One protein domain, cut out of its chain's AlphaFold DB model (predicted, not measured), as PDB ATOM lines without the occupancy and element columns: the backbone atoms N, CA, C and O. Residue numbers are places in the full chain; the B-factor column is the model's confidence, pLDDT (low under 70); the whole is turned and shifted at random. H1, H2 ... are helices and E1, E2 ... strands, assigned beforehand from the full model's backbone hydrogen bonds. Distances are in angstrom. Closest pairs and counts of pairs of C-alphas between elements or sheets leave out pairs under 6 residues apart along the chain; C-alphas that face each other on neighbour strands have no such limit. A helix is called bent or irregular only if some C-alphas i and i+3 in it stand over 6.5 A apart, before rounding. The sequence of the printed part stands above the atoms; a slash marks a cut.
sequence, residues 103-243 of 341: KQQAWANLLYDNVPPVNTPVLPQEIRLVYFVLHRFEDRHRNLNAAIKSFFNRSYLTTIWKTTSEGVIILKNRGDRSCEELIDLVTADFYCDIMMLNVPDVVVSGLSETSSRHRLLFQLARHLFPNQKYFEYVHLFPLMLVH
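Overview. This is residues 103 to 243 of the 341 residues of the protein "HTH_30 domain-containing protein" of Sporolactobacillus sp. THM7-7 (UniProt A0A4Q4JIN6). A twisted sheet of five strands makes the middle layer, with helices over both faces: H1 and H4 cover one face, H2 and H3 the other. H5, at the end of the printed part, only grazes the sheet, and the loop of residues 113 to 125 makes a long link from H1 to E1. The printed part has 141 residues, in the order H1 E1 H2 E2 E3 H3 E4 H4 E5 H5; the sheet is mixed, ordered E2, E3, E1, E4, E5, and the class is mixed, helices and strands. The whole is compact, with a radius of gyration of the C-alphas of 14.7 A, and rounded, spanning 40 by 38 by 28 A.

Along the chain. The sheet holds E1, residues 126 to 134, 26.2 A long, from C-alpha 126 at (82.447, -73.811, 249.499); E2, residues 156 to 161; E3, residues 166 to 171; E4, residues 194 to 203, 26.0 A; and E5, residues 230 to 232. E4 bends by 57 degrees at residue 200. The helices are H1, residues 103 to 112, from C-alpha 103 at (96.728, -82.406, 251.095); H2, residues 139 to 152, 23.0 A; H3, residues 179 to 190; H4, residues 207 to 224, 25.5 A; and H5, residues 233 to 243, to C-alpha 243 at (74.066, -82.356, 225.493). H2 and H5 are irregular: C-alphas 140 and 143 are 7.5 A apart, and C-alphas 235 and 238 are 7.1 A apart.

Arrangement. E1 and E4 are antiparallel, with N 131 and O 197 at 2.9 A. E3 and E1 are antiparallel, with N 169 and O 130 at 2.8 A. E2 and E3 form a hairpin, with N 160 and O 168 at 2.8 A. E4 and E5 are parallel, with N 231 and O 196 at 2.9 A. H4 is over E1 and E4 at a height over the sheet of 9.7 A. On the same face H1 is over E2, and it touches H4 about perpendicular, at 73 degrees, the closest C-alphas being those of Leu 111 and Ser 208, 4.7 A; H4 does so with residues 207 to 211 alone. On the opposite face H2 is over E2 and H3 over E4; they touch at a shallow tilt of 33 degrees, only just short of steep, opposite ways, His 141 and Phe 190 having the closest C-alphas, 7.0 A. E1, H2, E2 and E3, H3, E4 are split strand-helix-strand units, each with a strand between its two parallel strands and a right-handed crossover; E4, H4, E5 is a unit of neighbour strands with a left-handed one. Every O i to N i+4 pair is within hydrogen-bond range in H1, H3 and H4, against 6 of 10 in H2 and 4 of 7 in H5.

Size, cuts and confidence. The two C-alphas farthest apart, those of Asn 119 and Asn 227, are 42.9 A apart. The printed part has no cut, and the link H1 to E1 is long. Mean pLDDT of the printed part is 85.4; residues 117 to 122 and 136 to 142 are under 70.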
ATOM      1  N   LYS A 103      97.829 -83.307 251.462       86.19
ATOM      2  CA  LYS A 103      96.728 -82.406 251.095       86.19
ATOM      3  C   LYS A 103      96.240 -82.674 249.671       86.19
ATOM      4  O   LYS A 103      95.038 -82.780 249.465       86.19
ATOM      5  N   GLN A 104      97.149 -82.795 248.704       87.19
ATOM      6  CA  GLN A 104      96.771 -83.097 247.324       87.19
ATOM      7  C   GLN A 104      96.155 -84.490 247.195       87.19
ATOM      8  O   GLN A 104      95.160 -84.636 246.506       87.19
ATOM      9  N   GLN A 105      96.691 -85.492 247.888       85.56
ATOM     10  CA  GLN A 105      96.124 -86.844 247.888       85.56
ATOM     11  C   GLN A 105      94.699 -86.856 248.448       85.56
ATOM     12  O   GLN A 105      93.812 -87.427 247.830       85.56
ATOM     13  N   ALA A 106      94.449 -86.158 249.560       85.81
ATOM     14  CA  ALA A 106      93.111 -86.038 250.136       85.81
ATOM     15  C   ALA A 106      92.103 -85.394 249.165       85.81
ATOM     16  O   ALA A 106      90.998 -85.902 248.997       85.81
ATOM     17  N   TRP A 107      92.488 -84.302 248.498       89.12
ATOM     18  CA  TRP A 107      91.633 -83.642 247.507       89.12
ATOM     19  C   TRP A 107      91.457 -84.464 246.228       89.12
ATOM     20  O   TRP A 107      90.357 -84.493 245.691       89.12
ATOM     21  N   ALA A 108      92.503 -85.144 245.754       86.50
ATOM     22  CA  ALA A 108      92.430 -86.029 244.594       86.50
ATOM     23  C   ALA A 108      91.472 -87.198 244.852       86.50
ATOM     24  O   ALA A 108      90.581 -87.440 244.044       86.50
ATOM     25  N   ASN A 109      91.591 -87.846 246.013       85.12
ATOM     26  CA  ASN A 109      90.698 -88.924 246.432       85.12
ATOM     27  C   ASN A 109      89.239 -88.445 246.534       85.12
ATOM     28  O   ASN A 109      88.326 -89.143 246.105       85.12
ATOM     29  N   LEU A 110      89.007 -87.234 247.055       86.88
ATOM     30  CA  LEU A 110      87.664 -86.655 247.141       86.88
ATOM     31  C   LEU A 110      87.084 -86.307 245.759       86.88
ATOM     32  O   LEU A 110      85.898 -86.520 245.523       86.88
ATOM     33  N   LEU A 111      87.900 -85.751 244.859       86.38
ATOM     34  CA  LEU A 111      87.474 -85.297 243.531       86.38
ATOM     35  C   LEU A 111      87.261 -86.439 242.536       86.38
ATOM     36  O   LEU A 111      86.396 -86.329 241.670       86.38
ATOM     37  N   TYR A 112      88.095 -87.477 242.603       82.12
ATOM     38  CA  TYR A 112      88.171 -88.507 241.567       82.12
ATOM     39  C   TYR A 112      87.689 -89.875 242.037       82.12
ATOM     40  O   TYR A 112      87.058 -90.573 241.252       82.12
ATOM     41  N   ASP A 113      87.924 -90.220 243.304       78.50
ATOM     42  CA  ASP A 113      87.604 -91.545 243.849       78.50
ATOM     43  C   ASP A 113      86.372 -91.515 244.773       78.50
ATOM     44  O   ASP A 113      85.953 -92.547 245.295       78.50
ATOM     45  N   ASN A 114      85.787 -90.330 244.995       80.38
ATOM     46  CA  ASN A 114      84.700 -90.085 245.948       80.38
ATOM     47  C   ASN A 114      85.009 -90.591 247.373       80.38
ATOM     48  O   ASN A 114      84.112 -90.978 248.124       80.38
ATOM     49  N   VAL A 115      86.291 -90.598 247.756       78.06
ATOM     50  CA  VAL A 115      86.735 -91.030 249.083       78.06
ATOM     51  C   VAL A 115      86.968 -89.793 249.948       78.06
ATOM     52  O   VAL A 115      87.944 -89.065 249.724       78.06
ATOM     53  N   PRO A 116      86.107 -89.526 250.948       70.19
ATOM     54  CA  PRO A 116      86.326 -88.420 251.857       70.19
ATOM     55  C   PRO A 116      87.574 -88.684 252.713       70.19
ATOM     56  O   PRO A 116      87.866 -89.832 253.065       70.19
ATOM     57  N   PRO A 117      88.330 -87.641 253.074       68.00
ATOM     58  CA  PRO A 117      89.537 -87.833 253.855       68.00
ATOM     59  C   PRO A 117      89.219 -88.360 255.265       68.00
ATOM     60  O   PRO A 117      88.457 -87.773 256.034       68.00
ATOM     61  N   VAL A 118      89.838 -89.491 255.606       58.44
ATOM     62  CA  VAL A 118      89.788 -90.096 256.940       58.44
ATOM     63  C   VAL A 118      90.679 -89.235 257.844       58.44
ATOM     64  O   VAL A 118      91.900 -89.276 257.713       58.44
ATOM     65  N   ASN A 119      90.083 -88.416 258.718       56.12
ATOM     66  CA  ASN A 119      90.744 -87.438 259.611       56.12
ATOM     67  C   ASN A 119      91.173 -86.101 258.968       56.12
ATOM     68  O   ASN A 119      92.316 -85.661 259.118       56.12
ATOM     69  N   THR A 120      90.266 -85.415 258.273       53.78
ATOM     70  CA  THR A 120      90.537 -84.064 257.743       53.78
ATOM     71  C   THR A 120      90.311 -82.946 258.771       53.78
ATOM     72  O   THR A 120      89.318 -82.994 259.497       53.78
ATOM     73  N   PRO A 121      91.133 -81.874 258.778       57.66
ATOM     74  CA  PRO A 121      90.712 -80.566 259.294       57.66
ATOM     75  C   PRO A 121      89.415 -80.095 258.615       57.66
ATOM     76  O   PRO A 121      89.132 -80.514 257.494       57.66
ATOM     77  N   VAL A 122      88.662 -79.207 259.280       63.88
ATOM     78  CA  VAL A 122      87.420 -78.592 258.770       63.88
ATOM     79  C   VAL A 122      87.610 -78.174 257.308       63.88
ATOM     80  O   VAL A 122      88.356 -77.234 257.013       63.88
ATOM     81  N   LEU A 123      86.991 -78.917 256.388       71.50
ATOM     82  CA  LEU A 123      86.983 -78.554 254.977       71.50
ATOM     83  C   LEU A 123      86.187 -77.252 254.827       71.50
ATOM     84  O   LEU A 123      85.197 -77.060 255.539       71.50
ATOM     85  N   PRO A 124      86.602 -76.344 253.927       80.38
ATOM     86  CA  PRO A 124      85.761 -75.206 253.585       80.38
ATOM     87  C   PRO A 124      84.406 -75.714 253.071       80.38
ATOM     88  O   PRO A 124      84.352 -76.741 252.399       80.38
ATOM     89  N   GLN A 125      83.319 -75.018 253.411       83.75
ATOM     90  CA  GLN A 125      81.981 -75.398 252.942       83.75
ATOM     91  C   GLN A 125      81.865 -75.237 251.427       83.75
ATOM     92  O   GLN A 125      81.323 -76.112 250.752       83.75
ATOM     93  N   GLU A 126      82.439 -74.152 250.911       90.00
ATOM     94  CA  GLU A 126      82.447 -73.811 249.499       90.00
ATOM     95  C   GLU A 126      83.874 -73.591 249.006       90.00
ATOM     96  O   GLU A 126      84.745 -73.100 249.731       90.00
ATOM     97  N   ILE A 127      84.113 -73.985 247.763       93.06
ATOM     98  CA  ILE A 127      85.386 -73.805 247.067       93.06
ATOM     99  C   ILE A 127      85.125 -73.366 245.642       93.06
ATOM    100  O   ILE A 127      84.101 -73.699 245.061       93.06
ATOM    101  N   ARG A 128      86.105 -72.710 245.038       93.12
ATOM    102  CA  ARG A 128      86.107 -72.457 243.603       93.12
ATOM    103  C   ARG A 128      86.996 -73.462 242.893       93.12
ATOM    104  O   ARG A 128      88.064 -73.811 243.406       93.12
ATOM    105  N   LEU A 129      86.573 -73.896 241.711       94.88
ATOM    106  CA  LEU A 129      87.330 -74.827 240.884       94.88
ATOM    107  C   LEU A 129      87.683 -74.164 239.563       94.88
ATOM    108  O   LEU A 129      86.813 -73.686 238.845       94.88
ATOM    109  N   VAL A 130      88.961 -74.198 239.219       95.88
ATOM    110  CA  VAL A 130      89.430 -73.749 237.914       95.88
ATOM    111  C   VAL A 130      90.081 -74.934 237.225       95.88
ATOM    112  O   VAL A 130      91.182 -75.351 237.587       95.88
ATOM    113  N   TYR A 131      89.363 -75.531 236.280       96.00
ATOM    114  CA  TYR A 131      89.884 -76.632 235.475       96.00
ATOM    115  C   TYR A 131      90.815 -76.069 234.418       96.00
ATOM    116  O   TYR A 131      90.547 -75.001 233.873       96.00
ATOM    117  N   PHE A 132      91.888 -76.787 234.113       94.50
ATOM    118  CA  PHE A 132      92.809 -76.373 233.072       94.50
ATOM    119  C   PHE A 132      93.376 -77.558 232.300       94.50
ATOM    120  O   PHE A 132      93.496 -78.665 232.832       94.50
ATOM    121  N   VAL A 133      93.743 -77.290 231.049       90.81
ATOM    122  CA  VAL A 133      94.424 -78.214 230.142       90.81
ATOM    123  C   VAL A 133      95.577 -77.495 229.460       90.81
ATOM    124  O   VAL A 133      95.426 -76.367 228.992       90.81
ATOM    125  N   LEU A 134      96.710 -78.178 229.364       87.31
ATOM    126  CA  LEU A 134      97.917 -77.743 228.678       87.31
ATOM    127  C   LEU A 134      98.017 -78.451 227.323       87.31
ATOM    128  O   LEU A 134      97.901 -79.671 227.257       87.31
ATOM    129  N   HIS A 135      98.254 -77.707 226.241       78.25
ATOM    130  CA  HIS A 135      98.331 -78.290 224.891       78.25
ATOM    131  C   HIS A 135      99.694 -78.923 224.576       78.25
ATOM    132  O   HIS A 135      99.797 -79.727 223.652       78.25
ATOM    133  N   ARG A 136     100.748 -78.570 225.324       66.69
ATOM    134  CA  ARG A 136     102.087 -79.165 225.209       66.69
ATOM    135  C   ARG A 136     102.739 -79.207 226.583       66.69
ATOM    136  O   ARG A 136     103.005 -78.154 227.152       66.69
ATOM    137  N   PHE A 137     102.995 -80.403 227.111       57.12
ATOM    138  CA  PHE A 137     103.702 -80.565 228.378       57.12
ATOM    139  C   PHE A 137     105.135 -81.058 228.145       57.12
ATOM    140  O   PHE A 137     105.347 -82.097 227.534       57.12
ATOM    141  N   GLU A 138     106.119 -80.309 228.639       59.81
ATOM    142  CA  GLU A 138     107.536 -80.676 228.654       59.81
ATOM    143  C   GLU A 138     108.052 -80.652 230.105       59.81
ATOM    144  O   GLU A 138     107.469 -79.999 230.977       59.81
ATOM    145  N   ASP A 139     109.189 -81.305 230.369       55.03
ATOM    146  CA  ASP A 139     109.853 -81.376 231.688       55.03
ATOM    147  C   ASP A 139     110.084 -80.004 232.367       55.03
ATOM    148  O   ASP A 139     110.245 -79.912 233.588       55.03
ATOM    149  N   ARG A 140     110.053 -78.915 231.590       48.56
ATOM    150  CA  ARG A 140     110.182 -77.517 232.035       48.56
ATOM    151  C   ARG A 140     109.047 -77.021 232.946       48.56
ATOM    152  O   ARG A 140     109.205 -76.010 233.625       48.56
ATOM    153  N   HIS A 141     107.926 -77.735 233.049       59.06
ATOM    154  CA  HIS A 141     106.762 -77.309 233.843       59.06
ATOM    155  C   HIS A 141     106.812 -77.685 235.333       59.06
ATOM    156  O   HIS A 141     105.846 -77.443 236.063       59.06
ATOM    157  N   ARG A 142     107.943 -78.211 235.833       62.84
ATOM    158  CA  ARG A 142     108.133 -78.562 237.260       62.84
ATOM    159  C   ARG A 142     107.801 -77.418 238.234       62.84
ATOM    160  O   ARG A 142     107.442 -77.686 239.380       62.84
ATOM    161  N   ASN A 143     107.839 -76.163 237.773       74.31
ATOM    162  CA  ASN A 143     107.550 -74.972 238.577       74.31
ATOM    163  C   ASN A 143     106.145 -74.370 238.382       74.31
ATOM    164  O   ASN A 143     105.806 -73.419 239.087       74.31
ATOM    165  N   LEU A 144     105.295 -74.914 237.502       82.88
ATOM    166  CA  LEU A 144     103.970 -74.339 237.231       82.88
ATOM    167  C   LEU A 144     103.099 -74.279 238.497       82.88
ATOM    168  O   LEU A 144     102.468 -73.265 238.778       82.88
ATOM    169  N   ASN A 145     103.148 -75.315 239.340       85.31
ATOM    170  CA  ASN A 145     102.457 -75.320 240.635       85.31
ATOM    171  C   ASN A 145     102.902 -74.165 241.555       85.31
ATOM    172  O   ASN A 145     102.090 -73.623 242.306       85.31
ATOM    173  N   ALA A 146     104.187 -73.792 241.521       87.00
ATOM    174  CA  ALA A 146     104.715 -72.681 242.308       87.00
ATOM    175  C   ALA A 146     104.254 -71.329 241.743       87.00
ATOM    176  O   ALA A 146     103.869 -70.456 242.522       87.00
ATOM    177  N   ALA A 147     104.211 -71.190 240.413       89.31
ATOM    178  CA  ALA A 147     103.664 -70.015 239.742       89.31
ATOM    179  C   ALA A 147     102.169 -69.837 240.043       89.31
ATOM    180  O   ALA A 147     101.782 -68.777 240.523       89.31
ATOM    181  N   ILE A 148     101.351 -70.888 239.900       91.38
ATOM    182  CA  ILE A 148      99.917 -70.864 240.240       91.38
ATOM    183  C   ILE A 148      99.711 -70.497 241.718       91.38
ATOM    184  O   ILE A 148      98.868 -69.660 242.049       91.38
ATOM    185  N   LYS A 149     100.500 -71.088 242.626       91.44
ATOM    186  CA  LYS A 149     100.445 -70.768 244.059       91.44
ATOM    187  C   LYS A 149     100.778 -69.299 244.331       91.44
ATOM    188  O   LYS A 149     100.070 -68.657 245.102       91.44
ATOM    189  N   SER A 150     101.842 -68.778 243.720       91.12
ATOM    190  CA  SER A 150     102.227 -67.363 243.816       91.12
ATOM    191  C   SER A 150     101.147 -66.449 243.226       91.12
ATOM    192  O   SER A 150     100.822 -65.408 243.797       91.12
ATOM    193  N   PHE A 151     100.526 -66.880 242.126       92.31
ATOM    194  CA  PHE A 151      99.475 -66.156 241.427       92.31
ATOM    195  C   PHE A 151      98.191 -66.019 242.269       92.31
ATOM    196  O   PHE A 151      97.705 -64.924 242.533       92.31
ATOM    197  N   PHE A 152      97.642 -67.097 242.812       91.31
ATOM    198  CA  PHE A 152      96.419 -66.961 243.616       91.31
ATOM    199  C   PHE A 152      96.673 -66.602 245.086       91.31
ATOM    200  O   PHE A 152      95.743 -66.202 245.785       91.31
ATOM    201  N   ASN A 153      97.920 -66.716 245.557       89.88
ATOM    202  CA  ASN A 153      98.388 -66.338 246.891       89.88
ATOM    203  C   ASN A 153      97.397 -66.696 248.021       89.88
ATOM    204  O   ASN A 153      97.302 -67.859 248.412       89.88
ATOM    205  N   ARG A 154      96.630 -65.722 248.536       88.38
ATOM    206  CA  ARG A 154      95.707 -65.899 249.673       88.38
ATOM    207  C   ARG A 154      94.528 -66.824 249.363       88.38
ATOM    208  O   ARG A 154      94.092 -67.566 250.248       88.38
ATOM    209  N   SER A 155      94.037 -66.796 248.126       90.56
ATOM    210  CA  SER A 155      92.904 -67.610 247.678       90.56
ATOM    211  C   SER A 155      93.325 -69.032 247.317       90.56
ATOM    212  O   SER A 155      92.482 -69.923 247.303       90.56
ATOM    213  N   TYR A 156      94.613 -69.288 247.080       92.25
ATOM    214  CA  TYR A 156      95.112 -70.605 246.690       92.25
ATOM    215  C   TYR A 156      94.933 -71.656 247.799       92.25
ATOM    216  O   TYR A 156      95.491 -71.528 248.895       92.25
ATOM    217  N   LEU A 157      94.211 -72.747 247.516       91.12
ATOM    218  CA  LEU A 157      94.222 -73.940 248.368       91.12
ATOM    219  C   LEU A 157      95.277 -74.929 247.903       91.12
ATOM    220  O   LEU A 157      96.165 -75.285 248.684       91.12
ATOM    221  N   THR A 158      95.131 -75.442 246.686       92.25
ATOM    222  CA  THR A 158      95.999 -76.473 246.118       92.25
ATOM    223  C   THR A 158      95.717 -76.638 244.626       92.25
ATOM    224  O   THR A 158      94.642 -76.273 244.162       92.25
ATOM    225  N   THR A 159      96.652 -77.247 243.904       92.62
ATOM    226  CA  THR A 159      96.459 -77.724 242.529       92.62
ATOM    227  C   THR A 159      96.465 -79.242 242.547       92.62
ATOM    228  O   THR A 159      97.333 -79.840 243.198       92.62
ATOM    229  N   ILE A 160      95.487 -79.843 241.879       91.25
ATOM    230  CA  ILE A 160      95.310 -81.286 241.748       91.25
ATOM    231  C   ILE A 160      95.428 -81.653 240.280       91.25
ATOM    232  O   ILE A 160      94.766 -81.063 239.434       91.25
ATOM    233  N   TRP A 161      96.263 -82.636 239.993       86.12
ATOM    234  CA  TRP A 161      96.523 -83.106 238.640       86.12
ATOM    235  C   TRP A 161      95.789 -84.424 238.403       86.12
ATOM    236  O   TRP A 161      95.851 -85.320 239.253       86.12
ATOM    237  N   LYS A 162      95.083 -84.524 237.272       81.75
ATOM    238  CA  LYS A 162      94.462 -85.771 236.791       81.75
ATOM    239  C   LYS A 162      95.431 -86.510 235.871       81.75
ATOM    240  O   LYS A 162      95.628 -87.708 236.028       81.75
ATOM    241  N   THR A 163      96.055 -85.771 234.961       77.69
ATOM    242  CA  THR A 163      97.143 -86.227 234.088       77.69
ATOM    243  C   THR A 163      98.322 -85.258 234.241       77.69
ATOM    244  O   THR A 163      98.310 -84.393 235.114       77.69
ATOM    245  N   THR A 164      99.364 -85.390 233.430       75.50
ATOM    246  CA  THR A 164     100.474 -84.419 233.355       75.50
ATOM    247  C   THR A 164     100.078 -83.111 232.663       75.50
ATOM    248  O   THR A 164     100.712 -82.087 232.893       75.50
ATOM    249  N   SER A 165      99.024 -83.121 231.845       80.38
ATOM    250  CA  SER A 165      98.548 -81.976 231.062       80.38
ATOM    251  C   SER A 165      97.209 -81.418 231.549       80.38
ATOM    252  O   SER A 165      96.851 -80.301 231.186       80.38
ATOM    253  N   GLU A 166      96.483 -82.142 232.404       87.25
ATOM    254  CA  GLU A 166      95.164 -81.750 232.902       87.25
ATOM    255  C   GLU A 166      95.115 -81.699 234.427       87.25
ATOM    256  O   GLU A 166      95.533 -82.628 235.131       87.25
ATOM    257  N   GLY A 167      94.504 -80.643 234.952       90.19
ATOM    258  CA  GLY A 167      94.328 -80.485 236.385       90.19
ATOM    259  C   GLY A 167      93.200 -79.539 236.768       90.19
ATOM    260  O   GLY A 167      92.462 -79.004 235.941       90.19
ATOM    261  N   VAL A 168      93.060 -79.359 238.076       94.44
ATOM    262  CA  VAL A 168      92.131 -78.429 238.701       94.44
ATOM    263  C   VAL A 168      92.844 -77.645 239.795       94.44
ATOM    264  O   VAL A 168      93.508 -78.199 240.676       94.44
ATOM    265  N   ILE A 169      92.710 -76.328 239.733       95.00
ATOM    266  CA  ILE A 169      93.154 -75.402 240.766       95.00
ATOM    267  C   ILE A 169      91.973 -75.198 241.708       95.00
ATOM    268  O   ILE A 169      90.872 -74.856 241.280       95.00
ATOM    269  N   ILE A 170      92.206 -75.418 242.996       94.00
ATOM    270  CA  ILE A 170      91.204 -75.244 244.042       94.00
ATOM    271  C   ILE A 170      91.503 -73.938 244.769       94.00
ATOM    272  O   ILE A 170      92.614 -73.746 245.284       94.00
ATOM    273  N   LEU A 171      90.509 -73.056 244.844       93.06
ATOM    274  CA  LEU A 171      90.601 -71.774 245.539       93.06
ATOM    275  C   LEU A 171      89.578 -71.699 246.680       93.06
ATOM    276  O   LEU A 171      88.515 -72.313 246.619       93.06
ATOM    277  N   LYS A 172      89.902 -70.942 247.734       89.69
ATOM    278  CA  LYS A 172      89.008 -70.697 248.883       89.69
ATOM    279  C   LYS A 172      87.823 -69.803 248.531       89.69
ATOM    280  O   LYS A 172      86.797 -69.883 249.186       89.69
ATOM    281  N   ASN A 173      88.027 -68.882 247.599       81.69
ATOM    282  CA  ASN A 173      87.092 -67.833 247.214       81.69
ATOM    283  C   ASN A 173      87.533 -67.216 245.880       81.69
ATOM    284  O   ASN A 173      88.591 -67.564 245.341       81.69
ATOM    285  N   ARG A 174      86.739 -66.263 245.377       72.81
ATOM    286  CA  ARG A 174      87.160 -65.359 244.303       72.81
ATOM    287  C   ARG A 174      88.416 -64.605 244.748       72.81
ATOM    288  O   ARG A 174      88.370 -63.862 245.723       72.81
ATOM    289  N   GLY A 175      89.527 -64.842 244.058       70.44
ATOM    290  CA  GLY A 175      90.735 -64.038 244.216       70.44
ATOM    291  C   GLY A 175      90.617 -62.697 243.496       70.44
ATOM    292  O   GLY A 175      89.694 -62.482 242.712       70.44
ATOM    293  N   ASP A 176      91.593 -61.825 243.739       73.19
ATOM    294  CA  ASP A 176      91.646 -60.483 243.142       73.19
ATOM    295  C   ASP A 176      92.132 -60.486 241.683       73.19
ATOM    296  O   ASP A 176      92.017 -59.477 240.993       73.19
ATOM    297  N   ARG A 177      92.691 -61.611 241.214       80.81
ATOM    298  CA  ARG A 177      93.276 -61.754 239.876       80.81
ATOM    299  C   ARG A 177      92.412 -62.595 238.950       80.81
ATOM    300  O   ARG A 177      91.828 -63.595 239.384       80.81
ATOM    301  N   SER A 178      92.356 -62.193 237.682       86.69
ATOM    302  CA  SER A 178      91.605 -62.892 236.638       86.69
ATOM    303  C   SER A 178      92.316 -64.173 236.181       86.69
ATOM    304  O   SER A 178      93.525 -64.335 236.357       86.69
ATOM    305  N   CYS A 179      91.564 -65.123 235.623       89.12
ATOM    306  CA  CYS A 179      92.170 -66.330 235.053       89.12
ATOM    307  C   CYS A 179      92.860 -66.017 233.721       89.12
ATOM    308  O   CYS A 179      93.835 -66.670 233.373       89.12
ATOM    309  N   GLU A 180      92.391 -65.000 233.010       90.12
ATOM    310  CA  GLU A 180      92.969 -64.480 231.779       90.12
ATOM    311  C   GLU A 180      94.405 -63.983 232.002       90.12
ATOM    312  O   GLU A 180      95.305 -64.382 231.269       90.12
ATOM    313  N   GLU A 181      94.660 -63.253 233.092       92.38
ATOM    314  CA  GLU A 181      96.024 -62.885 233.511       92.38
ATOM    315  C   GLU A 181      96.921 -64.110 233.758       92.38
ATOM    316  O   GLU A 181      98.123 -64.070 233.491       92.38
ATOM    317  N   LEU A 182      96.360 -65.210 234.279       92.19
ATOM    318  CA  LEU A 182      97.122 -66.448 234.448       92.19
ATOM    319  C   LEU A 182      97.422 -67.100 233.097       92.19
ATOM    320  O   LEU A 182      98.518 -67.628 232.928       92.19
ATOM    321  N   ILE A 183      96.484 -67.064 232.145       92.19
ATOM    322  CA  ILE A 183      96.712 -67.571 230.787       92.19
ATOM    323  C   ILE A 183      97.872 -66.811 230.141       92.19
ATOM    324  O   ILE A 183      98.773 -67.449 229.593       92.19
ATOM    325  N   ASP A 184      97.893 -65.484 230.256       91.12
ATOM    326  CA  ASP A 184      98.965 -64.649 229.712       91.12
ATOM    327  C   ASP A 184     100.315 -64.959 230.372       91.12
ATOM    328  O   ASP A 184     101.304 -65.179 229.671       91.12
ATOM    329  N   LEU A 185     100.352 -65.071 231.706       90.81
ATOM    330  CA  LEU A 185     101.561 -65.443 232.448       90.81
ATOM    331  C   LEU A 185     102.078 -66.820 232.023       90.81
ATOM    332  O   LEU A 185     103.262 -66.979 231.743       90.81
ATOM    333  N   VAL A 186     101.202 -67.825 231.956       88.69
ATOM    334  CA  VAL A 186     101.592 -69.188 231.571       88.69
ATOM    335  C   VAL A 186     102.073 -69.232 230.120       88.69
ATOM    336  O   VAL A 186     103.080 -69.878 229.823       88.69
ATOM    337  N   THR A 187     101.409 -68.500 229.227       88.44
ATOM    338  CA  THR A 187     101.802 -68.416 227.818       88.44
ATOM    339  C   THR A 187     103.174 -67.751 227.669       88.44
ATOM    340  O   THR A 187     104.001 -68.247 226.906       88.44
ATOM    341  N   ALA A 188     103.441 -66.672 228.410       87.19
ATOM    342  CA  ALA A 188     104.689 -65.914 228.327       87.19
ATOM    343  C   ALA A 188     105.874 -66.607 229.022       87.19
ATOM    344  O   ALA A 188     106.931 -66.762 228.413       87.19
ATOM    345  N   ASP A 189     105.700 -67.051 230.271       85.50
ATOM    346  CA  ASP A 189     106.801 -67.550 231.107       85.50
ATOM    347  C   ASP A 189     107.107 -69.034 230.867       85.50
ATOM    348  O   ASP A 189     108.236 -69.484 231.068       85.50
ATOM    349  N   PHE A 190     106.105 -69.818 230.451       82.75
ATOM    350  CA  PHE A 190     106.238 -71.267 230.257       82.75
ATOM    351  C   PHE A 190     106.143 -71.694 228.787       82.75
ATOM    352  O   PHE A 190     106.317 -72.882 228.490       82.75
ATOM    353  N   TYR A 191     105.904 -70.752 227.863       81.19
ATOM    354  CA  TYR A 191     105.736 -71.019 226.429       81.19
ATOM    355  C   TYR A 191     104.740 -72.162 226.175       81.19
ATOM    356  O   TYR A 191     105.006 -73.086 225.398       81.19
ATOM    357  N   CYS A 192     103.621 -72.141 226.904       83.56
ATOM    358  CA  CYS A 192     102.608 -73.189 226.893       83.56
ATOM    359  C   CYS A 192     101.213 -72.589 226.729       83.56
ATOM    360  O   CYS A 192     100.807 -71.727 227.505       83.56
ATOM    361  N   ASP A 193     100.446 -73.112 225.774       86.62
ATOM    362  CA  ASP A 193      99.029 -72.789 225.659       86.62
ATOM    363  C   ASP A 193      98.227 -73.532 226.726       86.62
ATOM    364  O   ASP A 193      98.213 -74.768 226.786       86.62
ATOM    365  N   ILE A 194      97.533 -72.753 227.549       90.94
ATOM    366  CA  ILE A 194      96.633 -73.231 228.589       90.94
ATOM    367  C   ILE A 194      95.195 -72.842 228.235       90.94
ATOM    368  O   ILE A 194      94.917 -71.707 227.847       90.94
ATOM    369  N   MET A 195      94.284 -73.802 228.362       94.50
ATOM    370  CA  MET A 195      92.846 -73.569 228.301       94.50
ATOM    371  C   MET A 195      92.257 -73.746 229.694       94.50
ATOM    372  O   MET A 195      92.633 -74.690 230.388       94.50
ATOM    373  N   MET A 196      91.340 -72.870 230.101       96.00
ATOM    374  CA  MET A 196      90.790 -72.855 231.455       96.00
ATOM    375  C   MET A 196      89.261 -72.771 231.470       96.00
ATOM    376  O   MET A 196      88.657 -72.060 230.669       96.00
ATOM    377  N   LEU A 197      88.646 -73.465 232.427       96.25
ATOM    378  CA  LEU A 197      87.239 -73.333 232.793       96.25
ATOM    379  C   LEU A 197      87.147 -72.871 234.246       96.25
ATOM    380  O   LEU A 197      87.485 -73.619 235.168       96.25
ATOM    381  N   ASN A 198      86.650 -71.655 234.441       95.00
ATOM    382  CA  ASN A 198      86.341 -71.106 235.751       95.00
ATOM    383  C   ASN A 198      84.935 -71.538 236.171       95.00
ATOM    384  O   ASN A 198      83.935 -71.172 235.549       95.00
ATOM    385  N   VAL A 199      84.856 -72.334 237.232       94.00
ATOM    386  CA  VAL A 199      83.599 -72.718 237.870       94.00
ATOM    387  C   VAL A 199      83.449 -71.880 239.134       94.00
ATOM    388  O   VAL A 199      84.397 -71.856 239.915       94.00
ATOM    389  N   PRO A 200      82.297 -71.217 239.357       88.75
ATOM    390  CA  PRO A 200      82.037 -70.443 240.569       88.75
ATOM    391  C   PRO A 200      82.018 -71.330 241.823       88.75
ATOM    392  O   PRO A 200      82.361 -72.512 241.785       88.75
ATOM    393  N   ASP A 201      81.662 -70.741 242.959       90.94
ATOM    394  CA  ASP A 201      81.768 -71.413 244.248       90.94
ATOM    395  C   ASP A 201      80.807 -72.620 244.314       90.94
ATOM    396  O   ASP A 201      79.629 -72.531 243.966       90.94
ATOM    397  N   VAL A 202      81.347 -73.781 244.693       90.44
ATOM    398  CA  VAL A 202      80.647 -75.066 244.784       90.44
ATOM    399  C   VAL A 202      80.740 -75.622 246.188       90.44
ATOM    400  O   VAL A 202      81.786 -75.542 246.838       90.44
ATOM    401  N   VAL A 203      79.658 -76.254 246.632       89.38
ATOM    402  CA  VAL A 203      79.622 -76.933 247.924       89.38
ATOM    403  C   VAL A 203      80.492 -78.190 247.869       89.38
ATOM    404  O   VAL A 203      80.438 -78.968 246.916       89.38
ATOM    405  N   VAL A 204      81.304 -78.405 248.905       86.44
ATOM    406  CA  VAL A 204      82.217 -79.559 248.983       86.44
ATOM    407  C   VAL A 204      81.465 -80.883 249.196       86.44
ATOM    408  O   VAL A 204      81.952 -81.949 248.813       86.44
ATOM    409  N   SER A 205      80.253 -80.850 249.755       83.44
ATOM    410  CA  SER A 205      79.378 -82.026 249.800       83.44
ATOM    411  C   SER A 205      78.926 -82.410 248.387       83.44
ATOM    412  O   SER A 205      78.325 -81.594 247.694       83.44
ATOM    413  N   GLY A 206      79.187 -83.647 247.958       82.38
ATOM    414  CA  GLY A 206      78.846 -84.101 246.600       82.38
ATOM    415  C   GLY A 206      79.808 -83.605 245.512       82.38
ATOM    416  O   GLY A 206      79.483 -83.638 244.324       82.38
ATOM    417  N   LEU A 207      81.006 -83.154 245.895       88.12
ATOM    418  CA  LEU A 207      81.993 -82.593 244.974       88.12
ATOM    419  C   LEU A 207      82.386 -83.541 243.831       88.12
ATOM    420  O   LEU A 207      82.602 -83.071 242.720       88.12
ATOM    421  N   SER A 208      82.462 -84.853 244.077       85.88
ATOM    422  CA  SER A 208      82.854 -85.842 243.059       85.88
ATOM    423  C   SER A 208      81.895 -85.862 241.860       85.88
ATOM    424  O   SER A 208      82.320 -85.843 240.701       85.88
ATOM    425  N   GLU A 209      80.583 -85.852 242.117       86.50
ATOM    426  CA  GLU A 209      79.563 -85.858 241.064       86.50
ATOM    427  C   GLU A 209      79.561 -84.528 240.303       86.50
ATOM    428  O   GLU A 209      79.656 -84.494 239.072       86.50
ATOM    429  N   THR A 210      79.561 -83.421 241.049       89.12
ATOM    430  CA  THR A 210      79.655 -82.062 240.506       89.12
ATOM    431  C   THR A 210      80.905 -81.894 239.633       89.12
ATOM    432  O   THR A 210      80.827 -81.403 238.507       89.12
ATOM    433  N   SER A 211      82.061 -82.375 240.097       89.88
ATOM    434  CA  SER A 211      83.320 -82.314 239.353       89.88
ATOM    435  C   SER A 211      83.286 -83.157 238.082       89.88
ATOM    436  O   SER A 211      83.794 -82.735 237.043       89.88
ATOM    437  N   SER A 212      82.657 -84.330 238.122       87.31
ATOM    438  CA  SER A 212      82.518 -85.192 236.945       87.31
ATOM    439  C   SER A 212      81.685 -84.525 235.848       87.31
ATOM    440  O   SER A 212      82.090 -84.538 234.685       87.31
ATOM    441  N   ARG A 213      80.604 -83.824 236.216       88.81
ATOM    442  CA  ARG A 213      79.800 -83.019 235.280       88.81
ATOM    443  C   ARG A 213      80.588 -81.850 234.687       88.81
ATOM    444  O   ARG A 213      80.526 -81.625 233.480       88.81
ATOM    445  N   HIS A 214      81.359 -81.130 235.504       93.56
ATOM    446  CA  HIS A 214      82.208 -80.032 235.023       93.56
ATOM    447  C   HIS A 214      83.279 -80.516 234.046       93.56
ATOM    448  O   HIS A 214      83.502 -79.878 233.022       93.56
ATOM    449  N   ARG A 215      83.911 -81.660 234.331       90.00
ATOM    450  CA  ARG A 215      84.922 -82.260 233.449       90.00
ATOM    451  C   ARG A 215      84.335 -82.673 232.106       90.00
ATOM    452  O   ARG A 215      84.932 -82.347 231.087       90.00
ATOM    453  N   LEU A 216      83.171 -83.326 232.102       88.31
ATOM    454  CA  LEU A 216      82.470 -83.683 230.867       88.31
ATOM    455  C   LEU A 216      82.178 -82.436 230.025       88.31
ATOM    456  O   LEU A 216      82.511 -82.383 228.845       88.31
ATOM    457  N   LEU A 217      81.617 -81.401 230.647       92.44
ATOM    458  CA  LEU A 217      81.296 -80.163 229.948       92.44
ATOM    459  C   LEU A 217      82.547 -79.454 229.414       92.44
ATOM    460  O   LEU A 217      82.541 -78.956 228.290       92.44
ATOM    461  N   PHE A 218      83.633 -79.443 230.190       94.31
ATOM    462  CA  PHE A 218      84.900 -78.867 229.755       94.31
ATOM    463  C   PHE A 218      85.514 -79.648 228.590       94.31
ATOM    464  O   PHE A 218      86.021 -79.048 227.646       94.31
ATOM    465  N   GLN A 219      85.434 -80.978 228.619       90.69
ATOM    466  CA  GLN A 219      85.878 -81.837 227.522       90.69
ATOM    467  C   GLN A 219      85.100 -81.550 226.233       90.69
ATOM    468  O   GLN A 219      85.716 -81.430 225.175       90.69
ATOM    469  N   LEU A 220      83.777 -81.389 226.318       90.12
ATOM    470  CA  LEU A 220      82.947 -81.003 225.173       90.12
ATOM    471  C   LEU A 220      83.324 -79.609 224.653       90.12
ATOM    472  O   LEU A 220      83.520 -79.430 223.453       90.12
ATOM    473  N   ALA A 221      83.483 -78.632 225.549       93.50
ATOM    474  CA  ALA A 221      83.853 -77.268 225.178       93.50
ATOM    475  C   ALA A 221      85.210 -77.209 224.458       93.50
ATOM    476  O   ALA A 221      85.332 -76.526 223.445       93.50
ATOM    477  N   ARG A 222      86.203 -77.977 224.926       91.19
ATOM    478  CA  ARG A 222      87.522 -78.101 224.285       91.19
ATOM    479  C   ARG A 222      87.434 -78.562 222.835       91.19
ATOM    480  O   ARG A 222      88.127 -78.014 221.986       91.19
ATOM    481  N   HIS A 223      86.596 -79.561 222.561       88.81
ATOM    482  CA  HIS A 223      86.437 -80.107 221.213       88.81
ATOM    483  C   HIS A 223      85.683 -79.149 220.295       88.81
ATOM    484  O   HIS A 223      86.075 -78.953 219.148       88.81
ATOM    485  N   LEU A 224      84.610 -78.534 220.795       89.38
ATOM    486  CA  LEU A 224      83.754 -77.668 219.984       89.38
ATOM    487  C   LEU A 224      84.358 -76.279 219.748       89.38
ATOM    488  O   LEU A 224      84.044 -75.635 218.747       89.38
ATOM    489  N   PHE A 225      85.232 -75.819 220.644       90.88
ATOM    490  CA  PHE A 225      85.807 -74.476 220.616       90.88
ATOM    491  C   PHE A 225      87.330 -74.498 220.861       90.88
ATOM    492  O   PHE A 225      87.814 -73.876 221.809       90.88
ATOM    493  N   PRO A 226      88.123 -75.160 220.000       88.75
ATOM    494  CA  PRO A 226      89.557 -75.375 220.234       88.75
ATOM    495  C   PRO A 226      90.380 -74.077 220.303       88.75
ATOM    496  O   PRO A 226      91.434 -74.042 220.927       88.75
ATOM    497  N   ASN A 227      89.893 -72.993 219.692       88.81
ATOM    498  CA  ASN A 227      90.576 -71.695 219.683       88.81
ATOM    499  C   ASN A 227      90.265 -70.827 220.918       88.81
ATOM    500  O   ASN A 227      90.886 -69.781 221.102       88.81
ATOM    501  N   GLN A 228      89.295 -71.219 221.750       91.00
ATOM    502  CA  GLN A 228      88.891 -70.457 222.930       91.00
ATOM    503  C   GLN A 228      89.738 -70.880 224.134       91.00
ATOM    504  O   GLN A 228      89.673 -72.023 224.572       91.00
ATOM    505  N   LYS A 229      90.513 -69.954 224.709       92.56
ATOM    506  CA  LYS A 229      91.395 -70.264 225.852       92.56
ATOM    507  C   LYS A 229      90.695 -70.215 227.213       92.56
ATOM    508  O   LYS A 229      91.189 -70.797 228.173       92.56
ATOM    509  N   TYR A 230      89.555 -69.536 227.316       94.50
ATOM    510  CA  TYR A 230      88.881 -69.312 228.594       94.50
ATOM    511  C   TYR A 230      87.373 -69.514 228.505       94.50
ATOM    512  O   TYR A 230      86.730 -69.018 227.579       94.50
ATOM    513  N   PHE A 231      86.808 -70.182 229.508       95.00
ATOM    514  CA  PHE A 231      85.373 -70.342 229.683       95.00
ATOM    515  C   PHE A 231      84.955 -69.986 231.104       95.00
ATOM    516  O   PHE A 231      85.535 -70.466 232.078       95.00
ATOM    517  N   GLU A 232      83.869 -69.231 231.214       94.31
ATOM    518  CA  GLU A 232      83.070 -69.202 232.434       94.31
ATOM    519  C   GLU A 232      82.056 -70.340 232.382       94.31
ATOM    520  O   GLU A 232      81.375 -70.533 231.372       94.31
ATOM    521  N   TYR A 233      81.908 -71.064 233.487       93.31
ATOM    522  CA  TYR A 233      80.998 -72.205 233.569       93.31
ATOM    523  C   TYR A 233      79.562 -71.870 233.163       93.31
ATOM    524  O   TYR A 233      78.934 -72.628 232.427       93.31
ATOM    525  N   VAL A 234      79.062 -70.697 233.565       90.50
ATOM    526  CA  VAL A 234      77.706 -70.250 233.217       90.50
ATOM    527  C   VAL A 234      77.509 -70.078 231.704       90.50
ATOM    528  O   VAL A 234      76.415 -70.315 231.200       90.50
ATOM    529  N   HIS A 235      78.562 -69.750 230.948       90.88
ATOM    530  CA  HIS A 235      78.484 -69.602 229.491       90.88
ATOM    531  C   HIS A 235      78.452 -70.946 228.753       90.88
ATOM    532  O   HIS A 235      78.089 -70.987 227.580       90.88
ATOM    533  N   LEU A 236      78.775 -72.051 229.429       93.06
ATOM    534  CA  LEU A 236      78.634 -73.401 228.881       93.06
ATOM    535  C   LEU A 236      77.235 -73.994 229.114       93.06
ATOM    536  O   LEU A 236      76.953 -75.097 228.648       93.06
ATOM    537  N   PHE A 237      76.328 -73.269 229.775       89.94
ATOM    538  CA  PHE A 237      74.956 -73.724 230.005       89.94
ATOM    539  C   PHE A 237      74.196 -74.092 228.712       89.94
ATOM    540  O   PHE A 237      73.579 -75.157 228.687       89.94
ATOM    541  N   PRO A 238      74.273 -73.325 227.603       90.75
ATOM    542  CA  PRO A 238      73.657 -73.732 226.338       90.75
ATOM    543  C   PRO A 238      74.171 -75.085 225.827       90.75
ATOM    544  O   PRO A 238      73.391 -75.902 225.341       90.75
ATOM    545  N   LEU A 239      75.469 -75.354 225.995       90.62
ATOM    546  CA  LEU A 239      76.075 -76.632 225.626       90.62
ATOM    547  C   LEU A 239      75.574 -77.767 226.526       90.62
ATOM    548  O   LEU A 239      75.299 -78.857 226.029       90.62
ATOM    549  N   MET A 240      75.388 -77.509 227.825       88.81
ATOM    550  CA  MET A 240      74.764 -78.477 228.734       88.81
ATOM    551  C   MET A 240      73.354 -78.852 228.281       88.81
ATOM    552  O   MET A 240      73.006 -80.029 228.321       88.81
ATOM    553  N   LEU A 241      72.552 -77.874 227.848       87.06
ATOM    554  CA  LEU A 241      71.205 -78.132 227.343       87.06
ATOM    555  C   LEU A 241      71.257 -78.990 226.078       87.06
ATOM    556  O   LEU A 241      70.597 -80.022 226.017       87.06
ATOM    557  N   VAL A 242      72.084 -78.614 225.100       86.88
ATOM    558  CA  VAL A 242      72.253 -79.391 223.860       86.88
ATOM    559  C   VAL A 242      72.674 -80.833 224.156       86.88
ATOM    560  O   VAL A 242      72.100 -81.762 223.594       86.88
ATOM    561  N   HIS A 243      73.620 -81.029 225.076       85.56
ATOM    562  CA  HIS A 243      74.066 -82.356 225.493       85.56
ATOM    563  C   HIS A 243      72.957 -83.161 226.197       85.56
ATOM    564  O   HIS A 243      72.762 -84.336 225.893       85.56
TER     565      HIS A 243